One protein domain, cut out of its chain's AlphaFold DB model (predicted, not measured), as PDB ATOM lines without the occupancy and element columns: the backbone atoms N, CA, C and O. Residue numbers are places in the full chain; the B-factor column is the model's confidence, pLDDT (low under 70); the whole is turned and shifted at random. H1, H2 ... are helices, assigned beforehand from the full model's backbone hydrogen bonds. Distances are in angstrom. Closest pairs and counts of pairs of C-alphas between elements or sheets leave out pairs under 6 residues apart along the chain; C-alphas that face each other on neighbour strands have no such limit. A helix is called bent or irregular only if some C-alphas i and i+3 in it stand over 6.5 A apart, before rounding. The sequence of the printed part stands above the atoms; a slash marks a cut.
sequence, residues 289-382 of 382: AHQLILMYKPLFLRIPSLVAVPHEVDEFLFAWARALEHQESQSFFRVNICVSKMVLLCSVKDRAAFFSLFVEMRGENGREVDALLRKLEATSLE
ATOM      1  N   ALA A 289     152.614 134.970 167.303       94.94
ATOM      2  CA  ALA A 289     152.507 135.611 168.614       94.94
ATOM      3  C   ALA A 289     152.729 137.133 168.524       94.94
ATOM      4  O   ALA A 289     152.085 137.908 169.233       94.94
ATOM      5  N   HIS A 290     153.600 137.577 167.616       96.88
ATOM      6  CA  HIS A 290     153.884 138.993 167.371       96.88
ATOM      7  C   HIS A 290     152.767 139.696 166.599       96.88
ATOM      8  O   HIS A 290     152.476 140.864 166.863       96.88
ATOM      9  N   GLN A 291     152.091 138.992 165.686       97.31
ATOM     10  CA  GLN A 291     150.913 139.524 164.993       97.31
ATOM     11  C   GLN A 291     149.826 139.968 165.979       97.31
ATOM     12  O   GLN A 291     149.167 140.984 165.758       97.31
ATOM     13  N   LEU A 292     149.694 139.281 167.114       96.19
ATOM     14  CA  LEU A 292     148.752 139.659 168.167       96.19
ATOM     15  C   LEU A 292     149.149 140.936 168.893       96.19
ATOM     16  O   LEU A 292     148.271 141.725 169.227       96.19
ATOM     17  N   ILE A 293     150.448 141.190 169.081       97.00
ATOM     18  CA  ILE A 293     150.923 142.484 169.589       97.00
ATOM     19  C   ILE A 293     150.451 143.592 168.647       97.00
ATOM     20  O   ILE A 293     149.840 144.565 169.089       97.00
ATOM     21  N   LEU A 294     150.703 143.431 167.344       97.69
ATOM     22  CA  LEU A 294     150.342 144.421 166.328       97.69
ATOM     23  C   LEU A 294     148.825 144.647 166.261       97.69
ATOM     24  O   LEU A 294     148.382 145.783 166.096       97.69
ATOM     25  N   MET A 295     148.039 143.583 166.428       97.81
ATOM     26  CA  MET A 295     146.580 143.636 166.391       97.81
ATOM     27  C   MET A 295     145.977 144.259 167.656       97.81
ATOM     28  O   MET A 295     145.151 145.168 167.560       97.81
ATOM     29  N   TYR A 296     146.390 143.809 168.844       98.31
ATOM     30  CA  TYR A 296     145.751 144.192 170.105       98.31
ATOM     31  C   TYR A 296     146.323 145.460 170.740       98.31
ATOM     32  O   TYR A 296     145.582 146.146 171.446       98.31
ATOM     33  N   LYS A 297     147.577 145.850 170.467       98.19
ATOM     34  CA  LYS A 297     148.146 147.116 170.970       98.19
ATOM     35  C   LYS A 297     147.249 148.332 170.706       98.19
ATOM     36  O   LYS A 297     146.903 149.021 171.669       98.19
ATOM     37  N   PRO A 298     146.816 148.619 169.460       98.44
ATOM     38  CA  PRO A 298     145.936 149.758 169.212       98.44
ATOM     39  C   PRO A 298     144.557 149.600 169.864       98.44
ATOM     40  O   PRO A 298     143.922 150.609 170.151       98.44
ATOM     41  N   LEU A 299     144.083 148.374 170.111       98.44
ATOM     42  CA  LEU A 299     142.797 148.127 170.769       98.44
ATOM     43  C   LEU A 299     142.867 148.417 172.271       98.44
ATOM     44  O   LEU A 299     142.013 149.137 172.784       98.44
ATOM     45  N   PHE A 300     143.913 147.955 172.963       98.50
ATOM     46  CA  PHE A 300     144.137 148.300 174.370       98.50
ATOM     47  C   PHE A 300     144.324 149.806 174.560       98.50
ATOM     48  O   PHE A 300     143.747 150.384 175.476       98.50
ATOM     49  N   LEU A 301     145.048 150.471 173.654       98.25
ATOM     50  CA  LEU A 301     145.244 151.923 173.696       98.25
ATOM     51  C   LEU A 301     143.993 152.739 173.331       98.25
ATOM     52  O   LEU A 301     144.017 153.957 173.470       98.25
ATOM     53  N   ARG A 302     142.889 152.115 172.895       98.25
ATOM     54  CA  ARG A 302     141.583 152.796 172.782       98.25
ATOM     55  C   ARG A 302     140.849 152.887 174.117       98.25
ATOM     56  O   ARG A 302     139.919 153.683 174.225       98.25
ATOM     57  N   ILE A 303     141.240 152.095 175.117       98.31
ATOM     58  CA  ILE A 303     140.656 152.161 176.458       98.31
ATOM     59  C   ILE A 303     141.152 153.450 177.128       98.31
ATOM     60  O   ILE A 303     142.364 153.581 177.322       98.31
ATOM     61  N   PRO A 304     140.264 154.388 177.519       98.44
ATOM     62  CA  PRO A 304     140.666 155.706 178.015       98.44
ATOM     63  C   PRO A 304     141.692 155.661 179.154       98.44
ATOM     64  O   PRO A 304     142.671 156.404 179.124       98.44
ATOM     65  N   SER A 305     141.516 154.749 180.115       98.12
ATOM     66  CA  SER A 305     142.444 154.589 181.246       98.12
ATOM     67  C   SER A 305     143.856 154.129 180.856       98.12
ATOM     68  O   SER A 305     144.795 154.346 181.617       98.12
ATOM     69  N   LEU A 306     144.035 153.505 179.686       98.25
ATOM     70  CA  LEU A 306     145.317 152.939 179.251       98.25
ATOM     71  C   LEU A 306     146.083 153.831 178.262       98.25
ATOM     72  O   LEU A 306     147.277 153.622 178.052       98.25
ATOM     73  N   VAL A 307     145.439 154.860 177.700       97.88
ATOM     74  CA  VAL A 307     146.053 155.796 176.734       97.88
ATOM     75  C   VAL A 307     147.325 156.444 177.295       97.88
ATOM     76  O   VAL A 307     148.303 156.628 176.574       97.88
ATOM     77  N   ALA A 308     147.321 156.787 178.586       97.31
ATOM     78  CA  ALA A 308     148.427 157.484 179.243       97.31
ATOM     79  C   ALA A 308     149.592 156.564 179.657       97.31
ATOM     80  O   ALA A 308     150.628 157.055 180.105       97.31
ATOM     81  N   VAL A 309     149.441 155.243 179.522       97.81
ATOM     82  CA  VAL A 309     150.400 154.237 180.012       97.81
ATOM     83  C   VAL A 309     150.800 153.230 178.920       97.81
ATOM     84  O   VAL A 309     150.732 152.020 179.132       97.81
ATOM     85  N   PRO A 310     151.271 153.683 177.740       97.44
ATOM     86  CA  PRO A 310     151.578 152.782 176.627       97.44
ATOM     87  C   PRO A 310     152.699 151.781 176.937       97.44
ATOM     88  O   PRO A 310     152.695 150.682 176.398       97.44
ATOM     89  N   HIS A 311     153.618 152.127 177.840       97.25
ATOM     90  CA  HIS A 311     154.694 151.237 178.276       97.25
ATOM     91  C   HIS A 311     154.179 150.015 179.051       97.25
ATOM     92  O   HIS A 311     154.753 148.940 178.933       97.25
ATOM     93  N   GLU A 312     153.081 150.158 179.800       97.44
ATOM     94  CA  GLU A 312     152.449 149.047 180.526       97.44
ATOM     95  C   GLU A 312     151.749 148.087 179.565       97.44
ATOM     96  O   GLU A 312     151.816 146.869 179.726       97.44
ATOM     97  N   VAL A 313     151.111 148.643 178.527       98.25
ATOM     98  CA  VAL A 313     150.518 147.865 177.431       98.25
ATOM     99  C   VAL A 313     151.611 147.116 176.663       98.25
ATOM    100  O   VAL A 313     151.447 145.937 176.364       98.25
ATOM    101  N   ASP A 314     152.737 147.772 176.378       97.69
ATOM    102  CA  ASP A 314     153.867 147.155 175.679       97.69
ATOM    103  C   ASP A 314     154.503 146.032 176.494       97.69
ATOM    104  O   ASP A 314     154.706 144.940 175.969       97.69
ATOM    105  N   GLU A 315     154.750 146.254 177.788       97.19
ATOM    106  CA  GLU A 315     155.279 145.215 178.672       97.19
ATOM    107  C   GLU A 315     154.350 143.995 178.722       97.19
ATOM    108  O   GLU A 315     154.813 142.859 178.593       97.19
ATOM    109  N   PHE A 316     153.040 144.219 178.859       98.19
ATOM    110  CA  PHE A 316     152.040 143.157 178.838       98.19
ATOM    111  C   PHE A 316     152.096 142.330 177.547       98.19
ATOM    112  O   PHE A 316     152.155 141.099 177.599       98.19
ATOM    113  N   LEU A 317     152.100 142.995 176.390       98.06
ATOM    114  CA  LEU A 317     152.089 142.330 175.089       98.06
ATOM    115  C   LEU A 317     153.415 141.617 174.787       98.06
ATOM    116  O   LEU A 317     153.407 140.521 174.224       98.06
ATOM    117  N   PHE A 318     154.550 142.177 175.211       97.62
ATOM    118  CA  PHE A 318     155.849 141.508 175.115       97.62
ATOM    119  C   PHE A 318     155.933 140.289 176.028       97.62
ATOM    120  O   PHE A 318     156.390 139.232 175.589       97.62
ATOM    121  N   ALA A 319     155.446 140.390 177.268       97.38
ATOM    122  CA  ALA A 319     155.363 139.242 178.162       97.38
ATOM    123  C   ALA A 319     154.465 138.142 177.585       97.38
ATOM    124  O   ALA A 319     154.823 136.966 177.665       97.38
ATOM    125  N   TRP A 320     153.347 138.518 176.956       97.50
ATOM    126  CA  TRP A 320     152.432 137.590 176.296       97.50
ATOM    127  C   TRP A 320     153.106 136.830 175.156       97.50
ATOM    128  O   TRP A 320     153.140 135.600 175.167       97.50
ATOM    129  N   ALA A 321     153.686 137.551 174.198       96.94
ATOM    130  CA  ALA A 321     154.339 136.930 173.054       96.94
ATOM    131  C   ALA A 321     155.513 136.041 173.469       96.94
ATOM    132  O   ALA A 321     155.605 134.902 173.014       96.94
ATOM    133  N   ARG A 322     156.348 136.505 174.407       96.62
ATOM    134  CA  ARG A 322     157.484 135.727 174.910       96.62
ATOM    135  C   ARG A 322     157.042 134.451 175.630       96.62
ATOM    136  O   ARG A 322     157.659 133.401 175.458       96.62
ATOM    137  N   ALA A 323     155.952 134.525 176.401       96.38
ATOM    138  CA  ALA A 323     155.370 133.354 177.049       96.38
ATOM    139  C   ALA A 323     154.912 132.308 176.023       96.38
ATOM    140  O   ALA A 323     155.132 131.119 176.241       96.38
ATOM    141  N   LEU A 324     154.320 132.731 174.903       95.44
ATOM    142  CA  LEU A 324     153.874 131.816 173.850       95.44
ATOM    143  C   LEU A 324     155.032 131.252 173.018       95.44
ATOM    144  O   LEU A 324     155.060 130.050 172.764       95.44
ATOM    145  N   GLU A 325     155.993 132.088 172.624       95.19
ATOM    146  CA  GLU A 325     157.091 131.690 171.739       95.19
ATOM    147  C   GLU A 325     158.076 130.740 172.425       95.19
ATOM    148  O   GLU A 325     158.424 129.691 171.882       95.19
ATOM    149  N   HIS A 326     158.524 131.090 173.630       95.12
ATOM    150  CA  HIS A 326     159.563 130.328 174.323       95.12
ATOM    151  C   HIS A 326     159.002 129.352 175.357       95.12
ATOM    152  O   HIS A 326     159.748 128.540 175.906       95.12
ATOM    153  N   GLN A 327     157.693 129.408 175.639       92.25
ATOM    154  CA  GLN A 327     157.062 128.624 176.706       92.25
ATOM    155  C   GLN A 327     157.790 128.784 178.053       92.25
ATOM    156  O   GLN A 327     157.937 127.819 178.814       92.25
ATOM    157  N   GLU A 328     158.285 129.999 178.317       90.75
ATOM    158  CA  GLU A 328     159.018 130.372 179.527       90.75
ATOM    159  C   GLU A 328     158.041 130.599 180.689       90.75
ATOM    160  O   GLU A 328     157.121 131.419 180.614       90.75
ATOM    161  N   SER A 329     158.271 129.907 181.809       92.06
ATOM    162  CA  SER A 329     157.445 130.029 183.018       92.06
ATOM    163  C   SER A 329     157.428 131.448 183.575       92.06
ATOM    164  O   SER A 329     156.373 131.960 183.946       92.06
ATOM    165  N   GLN A 330     158.584 132.111 183.590       92.94
ATOM    166  CA  GLN A 330     158.720 133.472 184.101       92.94
ATOM    167  C   GLN A 330     157.878 134.462 183.298       92.94
ATOM    168  O   GLN A 330     157.140 135.245 183.893       92.94
ATOM    169  N   SER A 331     157.918 134.391 181.963       94.94
ATOM    170  CA  SER A 331     157.091 135.242 181.103       94.94
ATOM    171  C   SER A 331     155.603 134.977 181.317       94.94
ATOM    172  O   SER A 331     154.831 135.925 181.415       94.94
ATOM    173  N   PHE A 332     155.194 133.716 181.487       95.50
ATOM    174  CA  PHE A 332     153.794 133.380 181.762       95.50
ATOM    175  C   PHE A 332     153.280 133.968 183.084       95.50
ATOM    176  O   PHE A 332     152.183 134.528 183.149       95.50
ATOM    177  N   PHE A 333     154.070 133.889 184.154       94.75
ATOM    178  CA  PHE A 333     153.706 134.548 185.408       94.75
ATOM    179  C   PHE A 333     153.747 136.074 185.270       94.75
ATOM    180  O   PHE A 333     152.860 136.753 185.788       94.75
ATOM    181  N   ARG A 334     154.699 136.623 184.499       95.44
ATOM    182  CA  ARG A 334     154.773 138.064 184.221       95.44
ATOM    183  C   ARG A 334     153.533 138.581 183.499       95.44
ATOM    184  O   ARG A 334     153.041 139.636 183.880       95.44
ATOM    185  N   VAL A 335     152.958 137.818 182.567       96.69
ATOM    186  CA  VAL A 335     151.663 138.147 181.940       96.69
ATOM    187  C   VAL A 335     150.592 138.417 182.997       96.69
ATOM    188  O   VAL A 335     149.895 139.420 182.915       96.69
ATOM    189  N   ASN A 336     150.480 137.569 184.021       95.00
ATOM    190  CA  ASN A 336     149.460 137.718 185.065       95.00
ATOM    191  C   ASN A 336     149.715 138.928 185.979       95.00
ATOM    192  O   ASN A 336     148.764 139.583 186.414       95.00
ATOM    193  N   ILE A 337     150.984 139.273 186.223       94.31
ATOM    194  CA  ILE A 337     151.359 140.519 186.908       94.31
ATOM    195  C   ILE A 337     150.925 141.718 186.069       94.31
ATOM    196  O   ILE A 337     150.259 142.614 186.584       94.31
ATOM    197  N   CYS A 338     151.269 141.726 184.779       96.88
ATOM    198  CA  CYS A 338     150.924 142.804 183.860       96.88
ATOM    199  C   CYS A 338     149.405 142.972 183.743       96.88
ATOM    200  O   CYS A 338     148.918 144.089 183.866       96.88
ATOM    201  N   VAL A 339     148.641 141.882 183.617       96.69
ATOM    202  CA  VAL A 339     147.167 141.916 183.632       96.69
ATOM    203  C   VAL A 339     146.657 142.550 184.924       96.69
ATOM    204  O   VAL A 339     145.857 143.480 184.873       96.69
ATOM    205  N   SER A 340     147.147 142.099 186.081       94.62
ATOM    206  CA  SER A 340     146.731 142.654 187.378       94.62
ATOM    207  C   SER A 340     147.053 144.148 187.482       94.62
ATOM    208  O   SER A 340     146.213 144.944 187.898       94.62
ATOM    209  N   LYS A 341     148.242 144.556 187.023       95.38
ATOM    210  CA  LYS A 341     148.685 145.954 186.984       95.38
ATOM    211  C   LYS A 341     147.822 146.804 186.051       95.38
ATOM    212  O   LYS A 341     147.381 147.876 186.451       95.38
ATOM    213  N   MET A 342     147.514 146.318 184.849       97.31
ATOM    214  CA  MET A 342     146.635 147.006 183.898       97.31
ATOM    215  C   MET A 342     145.221 147.181 184.457       97.31
ATOM    216  O   MET A 342     144.656 148.265 184.357       97.31
ATOM    217  N   VAL A 343     144.670 146.162 185.122       96.12
ATOM    218  CA  VAL A 343     143.361 146.253 185.788       96.12
ATOM    219  C   VAL A 343     143.351 147.316 186.892       96.12
ATOM    220  O   VAL A 343     142.362 148.036 187.037       96.12
ATOM    221  N   LEU A 344     144.449 147.445 187.646       94.50
ATOM    222  CA  LEU A 344     144.616 148.483 188.670       94.50
ATOM    223  C   LEU A 344     144.766 149.895 188.080       94.50
ATOM    224  O   LEU A 344     144.422 150.864 188.755       94.50
ATOM    225  N   LEU A 345     145.269 150.015 186.849       95.94
ATOM    226  CA  LEU A 345     145.355 151.279 186.106       95.94
ATOM    227  C   LEU A 345     144.020 151.650 185.441       95.94
ATOM    228  O   LEU A 345     143.753 152.829 185.215       95.94
ATOM    229  N   CYS A 346     143.168 150.665 185.157       97.12
ATOM    230  CA  CYS A 346     141.834 150.883 184.613       97.12
ATOM    231  C   CYS A 346     140.865 151.464 185.650       97.12
ATOM    232  O   CYS A 346     140.714 150.951 186.763       97.12
ATOM    233  N   SER A 347     140.102 152.478 185.233       95.25
ATOM    234  CA  SER A 347     138.881 152.868 185.936       95.25
ATOM    235  C   SER A 347     137.889 151.699 185.972       95.25
ATOM    236  O   SER A 347     137.883 150.851 185.080       95.25
ATOM    237  N   VAL A 348     136.999 151.670 186.969       90.88
ATOM    238  CA  VAL A 348     135.978 150.610 187.099       90.88
ATOM    239  C   VAL A 348     135.150 150.450 185.815       90.88
ATOM    240  O   VAL A 348     134.842 149.331 185.420       90.88
ATOM    241  N   LYS A 349     134.852 151.558 185.118       92.62
ATOM    242  CA  LYS A 349     134.098 151.560 183.852       92.62
ATOM    243  C   LYS A 349     134.871 150.926 182.692       92.62
ATOM    244  O   LYS A 349     134.266 150.316 181.817       92.62
ATOM    245  N   ASP A 350     136.193 151.049 182.705       96.44
ATOM    246  CA  ASP A 350     137.072 150.583 181.631       96.44
ATOM    247  C   ASP A 350     137.529 149.125 181.823       96.44
ATOM    248  O   ASP A 350     137.923 148.471 180.855       96.44
ATOM    249  N   ARG A 351     137.441 148.578 183.048       95.25
ATOM    250  CA  ARG A 351     137.840 147.191 183.356       95.25
ATOM    251  C   ARG A 351     137.093 146.161 182.505       95.25
ATOM    252  O   ARG A 351     137.714 145.218 182.028       95.25
ATOM    253  N   ALA A 352     135.797 146.354 182.254       94.06
ATOM    254  CA  ALA A 352     135.016 145.441 181.415       94.06
ATOM    255  C   ALA A 352     135.530 145.398 179.964       94.06
ATOM    256  O   ALA A 352     135.662 144.318 179.392       94.06
ATOM    257  N   ALA A 353     135.883 146.551 179.384       96.31
ATOM    258  CA  ALA A 353     136.475 146.613 178.046       96.31
ATOM    259  C   ALA A 353     137.853 145.935 178.007       96.31
ATOM    260  O   ALA A 353     138.142 145.176 177.083       96.31
ATOM    261  N   PHE A 354     138.674 146.158 179.041       97.69
ATOM    262  CA  PHE A 354     139.962 145.483 179.190       97.69
ATOM    263  C   PHE A 354     139.803 143.957 179.252       97.69
ATOM    264  O   PHE A 354     140.463 143.248 178.494       97.69
ATOM    265  N   PHE A 355     138.910 143.443 180.107       96.75
ATOM    266  CA  PHE A 355     138.690 142.003 180.234       96.75
ATOM    267  C   PHE A 355     138.130 141.382 178.954       96.75
ATOM    268  O   PHE A 355     138.573 140.298 178.586       96.75
ATOM    269  N   SER A 356     137.228 142.067 178.242       95.75
ATOM    270  CA  SER A 356     136.747 141.608 176.933       95.75
ATOM    271  C   SER A 356     137.896 141.408 175.944       95.75
ATOM    272  O   SER A 356     138.033 140.313 175.404       95.75
ATOM    273  N   LEU A 357     138.763 142.414 175.766       97.94
ATOM    274  CA  LEU A 357     139.920 142.311 174.865       97.94
ATOM    275  C   LEU A 357     140.912 141.235 175.316       97.94
ATOM    276  O   LEU A 357     141.438 140.492 174.494       97.94
ATOM    277  N   PHE A 358     141.160 141.130 176.623       97.56
ATOM    278  CA  PHE A 358     142.043 140.107 177.174       97.56
ATOM    279  C   PHE A 358     141.525 138.688 176.901       97.56
ATOM    280  O   PHE A 358     142.295 137.814 176.506       97.56
ATOM    281  N   VAL A 359     140.225 138.455 177.098       96.38
ATOM    282  CA  VAL A 359     139.590 137.155 176.842       96.38
ATOM    283  C   VAL A 359     139.603 136.820 175.355       96.38
ATOM    284  O   VAL A 359     139.894 135.677 175.009       96.38
ATOM    285  N   GLU A 360     139.349 137.798 174.487       96.75
ATOM    286  CA  GLU A 360     139.422 137.635 173.031       96.75
ATOM    287  C   GLU A 360     140.843 137.248 172.585       96.75
ATOM    288  O   GLU A 360     141.037 136.183 172.003       96.75
ATOM    289  N   MET A 361     141.855 138.027 172.989       97.00
ATOM    290  CA  MET A 361     143.266 137.755 172.683       97.00
ATOM    291  C   MET A 361     143.723 136.389 173.209       97.00
ATOM    292  O   MET A 361     144.500 135.677 172.566       97.00
ATOM    293  N   ARG A 362     143.238 136.001 174.392       95.75
ATOM    294  CA  ARG A 362     143.488 134.675 174.952       95.75
ATOM    295  C   ARG A 362     142.817 133.571 174.134       95.75
ATOM    296  O   ARG A 362     143.408 132.502 173.997       95.75
ATOM    297  N   GLY A 363     141.613 133.813 173.620       95.44
ATOM    298  CA  GLY A 363     140.862 132.880 172.780       95.44
ATOM    299  C   GLY A 363     141.618 132.495 171.510       95.44
ATOM    300  O   GLY A 363     141.699 131.305 171.204       95.44
ATOM    301  N   GLU A 364     142.262 133.467 170.856       95.88
ATOM    302  CA  GLU A 364     143.062 133.260 169.635       95.88
ATOM    303  C   GLU A 364     144.207 132.240 169.818       95.88
ATOM    304  O   GLU A 364     144.536 131.516 168.884       95.88
ATOM    305  N   ASN A 365     144.766 132.102 171.033       94.56
ATOM    306  CA  ASN A 365     145.808 131.102 171.357       94.56
ATOM    307  C   ASN A 365     145.393 130.164 172.490       94.56
ATOM    308  O   ASN A 365     146.220 129.735 173.304       94.56
ATOM    309  N   GLY A 366     144.095 129.878 172.611       93.69
ATOM    310  CA  GLY A 366     143.580 129.123 173.752       93.69
ATOM    311  C   GLY A 366     144.271 127.766 173.928       93.69
ATOM    312  O   GLY A 366     144.511 127.337 175.056       93.69
ATOM    313  N   ARG A 367     144.658 127.109 172.824       94.88
ATOM    314  CA  ARG A 367     145.322 125.794 172.848       94.88
ATOM    315  C   ARG A 367     146.753 125.875 173.367       94.88
ATOM    316  O   ARG A 367     147.147 125.042 174.179       94.88
ATOM    317  N   GLU A 368     147.512 126.861 172.909       95.12
ATOM    318  CA  GLU A 368     148.903 127.111 173.270       95.12
ATOM    319  C   GLU A 368     148.995 127.532 174.740       95.12
ATOM    320  O   GLU A 368     149.804 126.987 175.490       95.12
ATOM    321  N   VAL A 369     148.092 128.414 175.184       94.31
ATOM    322  CA  VAL A 369     147.969 128.814 176.593       94.31
ATOM    323  C   VAL A 369     147.597 127.618 177.473       94.31
ATOM    324  O   VAL A 369     148.218 127.412 178.515       94.31
ATOM    325  N   ASP A 370     146.630 126.789 177.063       94.75
ATOM    326  CA  ASP A 370     146.228 125.595 177.822       94.75
ATOM    327  C   ASP A 370     147.333 124.517 177.848       94.75
ATOM    328  O   ASP A 370     147.424 123.737 178.801       94.75
ATOM    329  N   ALA A 371     148.172 124.429 176.811       95.38
ATOM    330  CA  ALA A 371     149.338 123.547 176.784       95.38
ATOM    331  C   ALA A 371     150.446 124.052 177.720       95.38
ATOM    332  O   ALA A 371     150.980 123.273 178.514       95.38
ATOM    333  N   LEU A 372     150.737 125.355 177.682       95.25
ATOM    334  CA  LEU A 372     151.700 125.996 178.571       95.25
ATOM    335  C   LEU A 372     151.280 125.857 180.036       95.25
ATOM    336  O   LEU A 372     152.085 125.435 180.858       95.25
ATOM    337  N   LEU A 373     150.009 126.104 180.357       95.56
ATOM    338  CA  LEU A 373     149.484 125.949 181.715       95.56
ATOM    339  C   LEU A 373     149.692 124.520 182.248       95.56
ATOM    340  O   LEU A 373     150.177 124.345 183.361       95.56
ATOM    341  N   ARG A 374     149.400 123.496 181.433       96.00
ATOM    342  CA  ARG A 374     149.631 122.085 181.800       96.00
ATOM    343  C   ARG A 374     151.109 121.766 182.023       96.00
ATOM    344  O   ARG A 374     151.441 121.049 182.962       96.00
ATOM    345  N   LYS A 375     151.994 122.302 181.178       95.94
ATOM    346  CA  LYS A 375     153.449 122.151 181.327       95.94
ATOM    347  C   LYS A 375     153.934 122.762 182.645       95.94
ATOM    348  O   LYS A 375     154.696 122.125 183.360       95.94
ATOM    349  N   LEU A 376     153.470 123.969 182.969       94.75
ATOM    350  CA  LEU A 376     153.875 124.683 184.180       94.75
ATOM    351  C   LEU A 376     153.441 123.973 185.455       94.75
ATOM    352  O   LEU A 376     154.209 123.908 186.411       94.75
ATOM    353  N   GLU A 377     152.244 123.402 185.456       94.31
ATOM    354  CA  GLU A 377     151.763 122.625 186.593       94.31
ATOM    355  C   GLU A 377     152.583 121.362 186.814       94.31
ATOM    356  O   GLU A 377     152.958 121.087 187.951       94.31
ATOM    357  N   ALA A 378     152.924 120.643 185.740       94.69
ATOM    358  CA  ALA A 378     153.796 119.479 185.837       94.69
ATOM    359  C   ALA A 378     155.148 119.848 186.469       94.69
ATOM    360  O   ALA A 378     155.592 119.165 187.381       94.69
ATOM    361  N   THR A 379     155.739 120.977 186.066       93.56
ATOM    362  CA  THR A 379     157.012 121.455 186.635       93.56
ATOM    363  C   THR A 379     156.895 122.056 188.035       93.56
ATOM    364  O   THR A 379     157.900 122.205 188.707       93.56
ATOM    365  N   SER A 380     155.698 122.458 188.479       88.69
ATOM    366  CA  SER A 380     155.492 123.008 189.832       88.69
ATOM    367  C   SER A 380     155.363 121.936 190.916       88.69
ATOM    368  O   SER A 380     155.328 122.268 192.099       88.69
ATOM    369  N   LEU A 381     155.235 120.670 190.506       75.50
ATOM    370  CA  LEU A 381     155.154 119.502 191.385       75.50
ATOM    371  C   LEU A 381     156.518 118.828 191.611       75.50
ATOM    372  O   LEU A 381     156.606 117.942 192.461       75.50
ATOM    373  N   GLU A 382     157.534 119.222 190.842       72.06
ATOM    374  CA  GLU A 382     158.943 118.825 190.987       72.06
ATOM    375  C   GLU A 382     159.679 119.828 191.878       72.06
ATOM    376  O   GLU A 382     160.487 119.367 192.718       72.06
TER     377      GLU A 382
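This is residues 289 to 382 of the 382 residues of an uncharacterized protein of Rhizoclosmatium globosum (UniProt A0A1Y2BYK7). Four helices, H1 to H4, stand in an up-and-down bundle, each running against the one before it, and a fifth, H5, turns off across the end where H4 stops. H4 meets its neighbours more loosely than H1, H2 and H3 meet in turn. The printed part has 94 residues with five named helices, H1 to H5 in chain order, and no named strand: the class is all helix. It is compact, with a radius of gyration of the C-alphas of 13.4 A, and elongated, spanning 42 by 25 by 20 A.

H1, residues 289 to 300, and H2, residues 310 to 326, form a helical hairpin and touch at a shallow tilt of 24 degrees; their closest C-alphas, of Ala 289 and Ala 321, are 5.0 A apart. H2 also forms a helical hairpin with H3, residues 329 to 345, touching it with C-alphas 323 and 331 closest, at 4.8 A. H4, residues 348 to 364, touches H1 with residues 354 to 361 alone, closest at the C-alphas of Phe 300 and Phe 354, 7.0 A. H3 and H4 are close but not clearly touching, with C-alphas 343 and 351 closest, at 6.1 A. H5, residues 366 to 380, only just touches H2, with 3 pairs of C-alphas within 8 A, the closest those of Leu 324 and Glu 368, 6.9 A, about perpendicular at 75 degrees. H1 and H3 are apart, as are H2 and H4. Every O i to N i+4 pair is within hydrogen-bond range in H2 and H5, against 5 of 8 in H1, 12 of 13 in H3 and 11 of 13 in H4.

H1 begins at C-alpha 289, (152.507, 135.611, 168.614), and measures 16.3 A. H2 measures 23.9 A, H3 24.6 A, H4 25.6 A and H5 20.9 A, ending at C-alpha 380, (155.492, 123.008, 189.832). H1 and H4 are irregular, but only just: C-alphas 295 and 298 are 6.8 A apart, and C-alphas 349 and 352 are 6.7 A apart.

The two C-alphas farthest apart, of Pro 304 and Glu 382, are 43.2 A apart. The printed part has no cut and no long link. No printed residue has a pLDDT under 70.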